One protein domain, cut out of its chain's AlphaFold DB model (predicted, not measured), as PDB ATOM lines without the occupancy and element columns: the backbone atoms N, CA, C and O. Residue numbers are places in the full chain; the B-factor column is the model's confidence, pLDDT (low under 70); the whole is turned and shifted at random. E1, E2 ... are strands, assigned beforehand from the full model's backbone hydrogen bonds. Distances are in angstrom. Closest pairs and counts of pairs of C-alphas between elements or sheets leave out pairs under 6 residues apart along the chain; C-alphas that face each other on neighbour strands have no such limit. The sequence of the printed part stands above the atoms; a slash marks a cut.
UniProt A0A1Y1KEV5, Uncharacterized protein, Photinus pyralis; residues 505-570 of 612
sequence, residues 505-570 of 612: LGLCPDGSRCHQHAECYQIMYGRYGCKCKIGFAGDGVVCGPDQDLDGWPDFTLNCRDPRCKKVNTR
ATOM      1  N   LEU A 505     266.478 159.171 193.686       71.19
ATOM      2  CA  LEU A 505     266.319 159.050 192.239       71.19
ATOM      3  C   LEU A 505     267.397 159.857 191.506       71.19
ATOM      4  O   LEU A 505     267.522 161.065 191.696       71.19
ATOM      5  N   GLY A 506     268.131 159.184 190.618       75.56
ATOM      6  CA  GLY A 506     269.190 159.786 189.807       75.56
ATOM      7  C   GLY A 506     270.599 159.671 190.397       75.56
ATOM      8  O   GLY A 506     271.535 160.124 189.750       75.56
ATOM      9  N   LEU A 507     270.798 159.065 191.573       82.88
ATOM     10  CA  LEU A 507     272.138 158.822 192.121       82.88
ATOM     11  C   LEU A 507     272.812 157.619 191.437       82.88
ATOM     12  O   LEU A 507     272.220 156.548 191.353       82.88
ATOM     13  N   CYS A 508     274.048 157.779 190.962       81.25
ATOM     14  CA  CYS A 508     274.831 156.715 190.328       81.25
ATOM     15  C   CYS A 508     275.801 156.024 191.311       81.25
ATOM     16  O   CYS A 508     276.143 156.603 192.344       81.25
ATOM     17  N   PRO A 509     276.326 154.821 190.985       76.19
ATOM     18  CA  PRO A 509     277.230 154.071 191.874       76.19
ATOM     19  C   PRO A 509     278.564 154.764 192.212       76.19
ATOM     20  O   PRO A 509     279.172 154.474 193.241       76.19
ATOM     21  N   ASP A 510     279.032 155.689 191.369       77.56
ATOM     22  CA  ASP A 510     280.225 156.511 191.626       77.56
ATOM     23  C   ASP A 510     279.928 157.803 192.403       77.56
ATOM     24  O   ASP A 510     280.835 158.597 192.648       77.56
ATOM     25  N   GLY A 511     278.666 158.029 192.773       74.88
ATOM     26  CA  GLY A 511     278.219 159.226 193.472       74.88
ATOM     27  C   GLY A 511     277.805 160.391 192.580       74.88
ATOM     28  O   GLY A 511     277.375 161.427 193.094       74.88
ATOM     29  N   SER A 512     277.917 160.257 191.257       81.88
ATOM     30  CA  SER A 512     277.401 161.269 190.336       81.88
ATOM     31  C   SER A 512     275.869 161.335 190.401       81.88
ATOM     32  O   SER A 512     275.196 160.337 190.661       81.88
ATOM     33  N   ARG A 513     275.302 162.534 190.212       86.56
ATOM     34  CA  ARG A 513     273.847 162.749 190.194       86.56
ATOM     35  C   ARG A 513     273.374 163.073 188.785       86.56
ATOM     36  O   ARG A 513     273.782 164.073 188.197       86.56
ATOM     37  N   CYS A 514     272.482 162.236 188.285       88.56
ATOM     38  CA  CYS A 514     271.728 162.417 187.062       88.56
ATOM     39  C   CYS A 514     270.348 163.008 187.341       88.56
ATOM     40  O   CYS A 514     269.836 162.976 188.460       88.56
ATOM     41  N   HIS A 515     269.710 163.510 186.288       90.19
ATOM     42  CA  HIS A 515     268.316 163.920 186.360       90.19
ATOM     43  C   HIS A 515     267.399 162.734 186.728       90.19
ATOM     44  O   HIS A 515     267.650 161.604 186.316       90.19
ATOM     45  N   GLN A 516     266.261 162.977 187.387       86.88
ATOM     46  CA  GLN A 516     265.252 161.933 187.686       86.88
ATOM     47  C   GLN A 516     264.735 161.188 186.428       86.88
ATOM     48  O   GLN A 516     264.354 160.012 186.469       86.88
ATOM     49  N   HIS A 517     264.770 161.873 185.280       89.69
ATOM     50  CA  HIS A 517     264.434 161.334 183.957       89.69
ATOM     51  C   HIS A 517     265.669 160.905 183.152       89.69
ATOM     52  O   HIS A 517     265.612 160.857 181.929       89.69
ATOM     53  N   ALA A 518     266.787 160.612 183.808       90.00
ATOM     54  CA  ALA A 518     267.987 160.061 183.199       90.00
ATOM     55  C   ALA A 518     268.361 158.715 183.831       90.00
ATOM     56  O   ALA A 518     267.924 158.374 184.929       90.00
ATOM     57  N   GLU A 519     269.147 157.936 183.099       88.31
ATOM     58  CA  GLU A 519     269.739 156.671 183.511       88.31
ATOM     59  C   GLU A 519     271.262 156.805 183.561       88.31
ATOM     60  O   GLU A 519     271.888 157.397 182.672       88.31
ATOM     61  N   CYS A 520     271.850 156.235 184.610       88.81
ATOM     62  CA  CYS A 520     273.293 156.112 184.752       88.81
ATOM     63  C   CYS A 520     273.816 155.033 183.793       88.81
ATOM     64  O   CYS A 520     273.291 153.920 183.755       88.81
ATOM     65  N   TYR A 521     274.887 155.322 183.057       87.75
ATOM     66  CA  TYR A 521     275.601 154.340 182.241       87.75
ATOM     67  C   TYR A 521     277.101 154.408 182.514       87.75
ATOM     68  O   TYR A 521     277.659 155.480 182.740       87.75
ATOM     69  N   GLN A 522     277.770 153.260 182.504       85.19
ATOM     70  CA  GLN A 522     279.198 153.194 182.795       85.19
ATOM     71  C   GLN A 522     280.011 153.745 181.616       85.19
ATOM     72  O   GLN A 522     279.917 153.231 180.501       85.19
ATOM     73  N   ILE A 523     280.812 154.787 181.861       86.25
ATOM     74  CA  ILE A 523     281.714 155.368 180.854       86.25
ATOM     75  C   ILE A 523     283.053 154.621 180.865       86.25
ATOM     76  O   ILE A 523     283.568 154.260 179.810       86.25
ATOM     77  N   MET A 524     283.623 154.396 182.055       76.94
ATOM     78  CA  MET A 524     284.879 153.663 182.278       76.94
ATOM     79  C   MET A 524     284.824 152.914 183.619       76.94
ATOM     80  O   MET A 524     283.908 153.145 184.406       76.94
ATOM     81  N   TYR A 525     285.771 152.006 183.890       80.50
ATOM     82  CA  TYR A 525     285.844 151.249 185.151       80.50
ATOM     83  C   TYR A 525     285.664 152.173 186.373       80.50
ATOM     84  O   TYR A 525     286.513 153.017 186.641       80.50
ATOM     85  N   GLY A 526     284.528 152.040 187.072       72.69
ATOM     86  CA  GLY A 526     284.176 152.854 188.241       72.69
ATOM     87  C   GLY A 526     283.663 154.283 187.993       72.69
ATOM     88  O   GLY A 526     283.461 154.992 188.970       72.69
ATOM     89  N   ARG A 527     283.437 154.731 186.745       81.94
ATOM     90  CA  ARG A 527     282.897 156.072 186.428       81.94
ATOM     91  C   ARG A 527     281.616 155.989 185.602       81.94
ATOM     92  O   ARG A 527     281.585 155.307 184.572       81.94
ATOM     93  N   TYR A 528     280.599 156.742 186.005       85.56
ATOM     94  CA  TYR A 528     279.285 156.772 185.379       85.56
ATOM     95  C   TYR A 528     279.003 158.124 184.719       85.56
ATOM     96  O   TYR A 528     279.545 159.167 185.075       85.56
ATOM     97  N   GLY A 529     278.184 158.070 183.676       88.00
ATOM     98  CA  GLY A 529     277.620 159.211 182.974       88.00
ATOM     99  C   GLY A 529     276.107 159.135 182.972       88.00
ATOM    100  O   GLY A 529     275.527 158.074 183.188       88.00
ATOM    101  N   CYS A 530     275.469 160.258 182.669       91.81
ATOM    102  CA  CYS A 530     274.019 160.369 182.641       91.81
ATOM    103  C   CYS A 530     273.497 160.406 181.209       91.81
ATOM    104  O   CYS A 530     274.042 161.115 180.360       91.81
ATOM    105  N   LYS A 531     272.426 159.667 180.925       90.94
ATOM    106  CA  LYS A 531     271.710 159.737 179.648       90.94
ATOM    107  C   LYS A 531     270.215 159.868 179.901       90.94
ATOM    108  O   LYS A 531     269.661 159.075 180.647       90.94
ATOM    109  N   CYS A 532     269.553 160.834 179.268       91.88
ATOM    110  CA  CYS A 532     268.104 160.994 179.396       91.88
ATOM    111  C   CYS A 532     267.343 159.734 178.928       91.88
ATOM    112  O   CYS A 532     267.747 159.070 177.967       91.88
ATOM    113  N   LYS A 533     266.260 159.404 179.638       91.12
ATOM    114  CA  LYS A 533     265.322 158.318 179.320       91.12
ATOM    115  C   LYS A 533     264.549 158.636 178.038       91.12
ATOM    116  O   LYS A 533     264.493 159.779 177.599       91.12
ATOM    117  N   ILE A 534     263.922 157.618 177.450       89.88
ATOM    118  CA  ILE A 534     263.086 157.766 176.248       89.88
ATOM    119  C   ILE A 534     261.952 158.770 176.525       89.88
ATOM    120  O   ILE A 534     261.309 158.695 177.571       89.88
ATOM    121  N   GLY A 535     261.720 159.698 175.592       89.00
ATOM    122  CA  GLY A 535     260.782 160.818 175.759       89.00
ATOM    123  C   GLY A 535     261.399 162.067 176.393       89.00
ATOM    124  O   GLY A 535     260.679 163.030 176.657       89.00
ATOM    125  N   PHE A 536     262.711 162.055 176.661       92.56
ATOM    126  CA  PHE A 536     263.461 163.193 177.181       92.56
ATOM    127  C   PHE A 536     264.810 163.362 176.469       92.56
ATOM    128  O   PHE A 536     265.476 162.384 176.128       92.56
ATOM    129  N   ALA A 537     265.268 164.607 176.352       91.19
ATOM    130  CA  ALA A 537     266.551 164.975 175.759       91.19
ATOM    131  C   ALA A 537     267.300 166.021 176.606       91.19
ATOM    132  O   ALA A 537     266.703 166.719 177.427       91.19
ATOM    133  N   GLY A 538     268.625 166.094 176.438       91.38
ATOM    134  CA  GLY A 538     269.520 166.954 177.221       91.38
ATOM    135  C   GLY A 538     270.918 166.355 177.418       91.38
ATOM    136  O   GLY A 538     271.341 165.465 176.674       91.38
ATOM    137  N   ASP A 539     271.641 166.838 178.431       89.50
ATOM    138  CA  ASP A 539     272.998 166.380 178.781       89.50
ATOM    139  C   ASP A 539     273.020 165.219 179.793       89.50
ATOM    140  O   ASP A 539     274.080 164.676 180.102       89.50
ATOM    141  N   GLY A 540     271.849 164.813 180.293       88.88
ATOM    142  CA  GLY A 540     271.681 163.734 181.267       88.88
ATOM    143  C   GLY A 540     271.690 164.197 182.727       88.88
ATOM    144  O   GLY A 540     271.065 163.548 183.568       88.88
ATOM    145  N   VAL A 541     272.329 165.325 183.042       89.81
ATOM    146  CA  VAL A 541     272.204 165.984 184.357       89.81
ATOM    147  C   VAL A 541     270.941 166.846 184.377       89.81
ATOM    148  O   VAL A 541     270.230 166.906 185.380       89.81
ATOM    149  N   VAL A 542     270.614 167.442 183.234       91.00
ATOM    150  CA  VAL A 542     269.372 168.152 182.958       91.00
ATOM    151  C   VAL A 542     268.701 167.479 181.762       91.00
ATOM    152  O   VAL A 542     269.295 167.340 180.692       91.00
ATOM    153  N   CYS A 543     267.447 167.065 181.940       92.00
ATOM    154  CA  CYS A 543     266.640 166.458 180.883       92.00
ATOM    155  C   CYS A 543     265.278 167.144 180.802       92.00
ATOM    156  O   CYS A 543     264.628 167.357 181.827       92.00
ATOM    157  N   GLY A 544     264.832 167.442 179.585       90.81
ATOM    158  CA  GLY A 544     263.509 167.993 179.291       90.81
ATOM    159  C   GLY A 544     262.741 167.115 178.304       90.81
ATOM    160  O   GLY A 544     263.362 166.258 177.683       90.81
ATOM    161  N   PRO A 545     261.414 167.285 178.185       91.06
ATOM    162  CA  PRO A 545     260.579 166.503 177.276       91.06
ATOM    163  C   PRO A 545     261.056 166.596 175.821       91.06
ATOM    164  O   PRO A 545     261.469 167.666 175.374       91.06
ATOM    165  N   ASP A 546     260.985 165.470 175.124       89.88
ATOM    166  CA  ASP A 546     261.255 165.296 173.694       89.88
ATOM    167  C   ASP A 546     260.092 164.469 173.124       89.88
ATOM    168  O   ASP A 546     260.043 163.242 173.282       89.88
ATOM    169  N   GLN A 547     259.081 165.153 172.577       88.06
ATOM    170  CA  GLN A 547     257.847 164.502 172.117       88.06
ATOM    171  C   GLN A 547     257.993 163.800 170.765       88.06
ATOM    172  O   GLN A 547     257.264 162.840 170.502       88.06
ATOM    173  N   ASP A 548     258.886 164.273 169.897       86.00
ATOM    174  CA  ASP A 548     259.120 163.706 168.568       86.00
ATOM    175  C   ASP A 548     260.277 162.693 168.522       86.00
ATOM    176  O   ASP A 548     260.463 162.036 167.490       86.00
ATOM    177  N   LEU A 549     260.942 162.457 169.660       85.75
ATOM    178  CA  LEU A 549     262.001 161.465 169.879       85.75
ATOM    179  C   LEU A 549     263.190 161.655 168.930       85.75
ATOM    180  O   LEU A 549     263.803 160.678 168.480       85.75
ATOM    181  N   ASP A 550     263.504 162.907 168.601       84.88
ATOM    182  CA  ASP A 550     264.596 163.254 167.692       84.88
ATOM    183  C   ASP A 550     265.957 163.389 168.409       84.88
ATOM    184  O   ASP A 550     267.006 163.497 167.759       84.88
ATOM    185  N   GLY A 551     265.954 163.292 169.746       84.81
ATOM    186  CA  GLY A 551     267.128 163.401 170.603       84.81
ATOM    187  C   GLY A 551     267.434 164.825 171.072       84.81
ATOM    188  O   GLY A 551     268.493 165.026 171.679       84.81
ATOM    189  N   TRP A 552     266.544 165.789 170.819       88.31
ATOM    190  CA  TRP A 552     266.638 167.186 171.242       88.31
ATOM    191  C   TRP A 552     265.386 167.615 172.018       88.31
ATOM    192  O   TRP A 552     264.291 167.134 171.764       88.31
ATOM    193  N   PRO A 553     265.513 168.512 173.010       89.81
ATOM    194  CA  PRO A 553     264.379 168.865 173.856       89.81
ATOM    195  C   PRO A 553     263.420 169.844 173.160       89.81
ATOM    196  O   PRO A 553     263.843 170.749 172.432       89.81
ATOM    197  N   ASP A 554     262.127 169.748 173.496       87.75
ATOM    198  CA  ASP A 554     261.042 170.603 172.980       87.75
ATOM    199  C   ASP A 554     261.282 172.105 173.252       87.75
ATOM    200  O   ASP A 554     260.735 172.987 172.573       87.75
ATOM    201  N   PHE A 555     262.084 172.419 174.273       87.38
ATOM    202  CA  PHE A 555     262.510 173.760 174.661       87.38
ATOM    203  C   PHE A 555     263.972 173.771 175.114       87.38
ATOM    204  O   PHE A 555     264.522 172.762 175.540       87.38
ATOM    205  N   THR A 556     264.614 174.937 175.019       86.56
ATOM    206  CA  THR A 556     266.013 175.094 175.425       86.56
ATOM    207  C   THR A 556     266.142 174.902 176.933       86.56
ATOM    208  O   THR A 556     265.503 175.615 177.708       86.56
ATOM    209  N   LEU A 557     266.980 173.954 177.339       89.88
ATOM    210  CA  LEU A 557     267.254 173.615 178.731       89.88
ATOM    211  C   LEU A 557     268.418 174.439 179.282       89.88
ATOM    212  O   LEU A 557     269.284 174.907 178.540       89.88
ATOM    213  N   ASN A 558     268.454 174.596 180.605       88.19
ATOM    214  CA  ASN A 558     269.499 175.347 181.296       88.19
ATOM    215  C   ASN A 558     270.770 174.502 181.496       88.19
ATOM    216  O   ASN A 558     271.126 174.140 182.615       88.19
ATOM    217  N   CYS A 559     271.439 174.172 180.396       85.31
ATOM    218  CA  CYS A 559     272.728 173.491 180.387       85.31
ATOM    219  C   CYS A 559     273.597 173.985 179.227       85.31
ATOM    220  O   CYS A 559     273.114 174.529 178.233       85.31
ATOM    221  N   ARG A 560     274.919 173.857 179.393       84.00
ATOM    222  CA  ARG A 560     275.905 174.359 178.420       84.00
ATOM    223  C   ARG A 560     276.133 173.401 177.251       84.00
ATOM    224  O   ARG A 560     276.712 173.814 176.246       84.00
ATOM    225  N   ASP A 561     275.705 172.148 177.385       85.94
ATOM    226  CA  ASP A 561     275.859 171.142 176.342       85.94
ATOM    227  C   ASP A 561     275.019 171.512 175.106       85.94
ATOM    228  O   ASP A 561     273.873 171.953 175.248       85.94
ATOM    229  N   PRO A 562     275.547 171.339 173.880       84.62
ATOM    230  CA  PRO A 562     274.769 171.523 172.665       84.62
ATOM    231  C   PRO A 562     273.424 170.798 172.699       84.62
ATOM    232  O   PRO A 562     272.437 171.414 172.310       84.62
ATOM    233  N   ARG A 563     273.363 169.569 173.236       81.94
ATOM    234  CA  ARG A 563     272.156 168.719 173.313       81.94
ATOM    235  C   ARG A 563     271.014 169.313 174.139       81.94
ATOM    236  O   ARG A 563     269.908 168.791 174.119       81.94
ATOM    237  N   CYS A 564     271.264 170.407 174.848       86.62
ATOM    238  CA  CYS A 564     270.263 171.148 175.604       86.62
ATOM    239  C   CYS A 564     269.532 172.221 174.791       86.62
ATOM    240  O   CYS A 564     268.598 172.845 175.293       86.62
ATOM    241  N   LYS A 565     269.959 172.496 173.554       86.38
ATOM    242  CA  LYS A 565     269.351 173.530 172.710       86.38
ATOM    243  C   LYS A 565     268.135 172.975 171.977       86.38
ATOM    244  O   LYS A 565     268.248 171.952 171.313       86.38
ATOM    245  N   LYS A 566     267.012 173.701 172.009       80.44
ATOM    246  CA  LYS A 566     265.873 173.406 171.132       80.44
ATOM    247  C   LYS A 566     266.304 173.572 169.678       80.44
ATOM    248  O   LYS A 566     266.718 174.666 169.281       80.44
ATOM    249  N   VAL A 567     266.153 172.527 168.876       72.19
ATOM    250  CA  VAL A 567     266.372 172.609 167.432       72.19
ATOM    251  C   VAL A 567     265.019 172.810 166.757       72.19
ATOM    252  O   VAL A 567     264.131 171.973 166.826       72.19
ATOM    253  N   ASN A 568     264.825 173.956 166.106       59.78
ATOM    254  CA  ASN A 568     263.632 174.195 165.294       59.78
ATOM    255  C   ASN A 568     263.819 173.533 163.926       59.78
ATOM    256  O   ASN A 568     264.185 174.203 162.962       59.78
ATOM    257  N   THR A 569     263.559 172.232 163.809       55.12
ATOM    258  CA  THR A 569     263.556 171.587 162.490       55.12
ATOM    259  C   THR A 569     262.390 170.632 162.296       55.12
ATOM    260  O   THR A 569     262.488 169.441 162.549       55.12
ATOM    261  N   ARG A 570     261.353 171.132 161.612       47.84
ATOM    262  CA  ARG A 570     260.426 170.352 160.763       47.84
ATOM    263  C   ARG A 570     261.141 169.614 159.595       47.84
ATOM    264  O   ARG A 570     260.555 169.463 158.528       47.84
TER     265      ARG A 570
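This is residues 505 to 570 of the 612 residues of an uncharacterized protein of Photinus pyralis (UniProt A0A1Y1KEV5). With little regular structure, this is a pair of antiparallel hairpins set one after the other, the long E1 and E2 and the short E3 and E4, with unnamed residues 546 to 570 winding beyond them. The printed part has 66 residues, 19 of them in the strands E1 to E4, with no named helix: all strand. It is compact, with a radius of gyration of the C-alphas of 12.1 A and spans of 40 by 20 by 17 A.

After unnamed residues 505 to 517, find C-alpha 518 at (267.987, 160.061, 183.199); there E1, residues 518 to 524, begins and runs 18.1 A. E2, residues 527 to 532, runs 17.1 A. E3, residues 536 to 538, and E4, residues 543 to 545, run 7.1 A each; E4 ends at (260.579, 166.503, 177.276).

In the hairpin E1 and E2, at 147 degrees, look for N 521 and O 529, 2.8 A apart. In the hairpin E3 and E4, at 137 degrees, find N 537 and O 544, 2.9 A apart. Between E2 and E4 the closest C-alphas, of Cys 532 and Cys 543, are 5.8 A apart. E1 and E3 are only just apart, at 8.2 A.

The C-alphas farthest apart, of Gly 526 and Arg 570, are 40.3 A apart. The printed part has no cut, and the three links are tight. Confidence is low at residues 568 to 570, under 70.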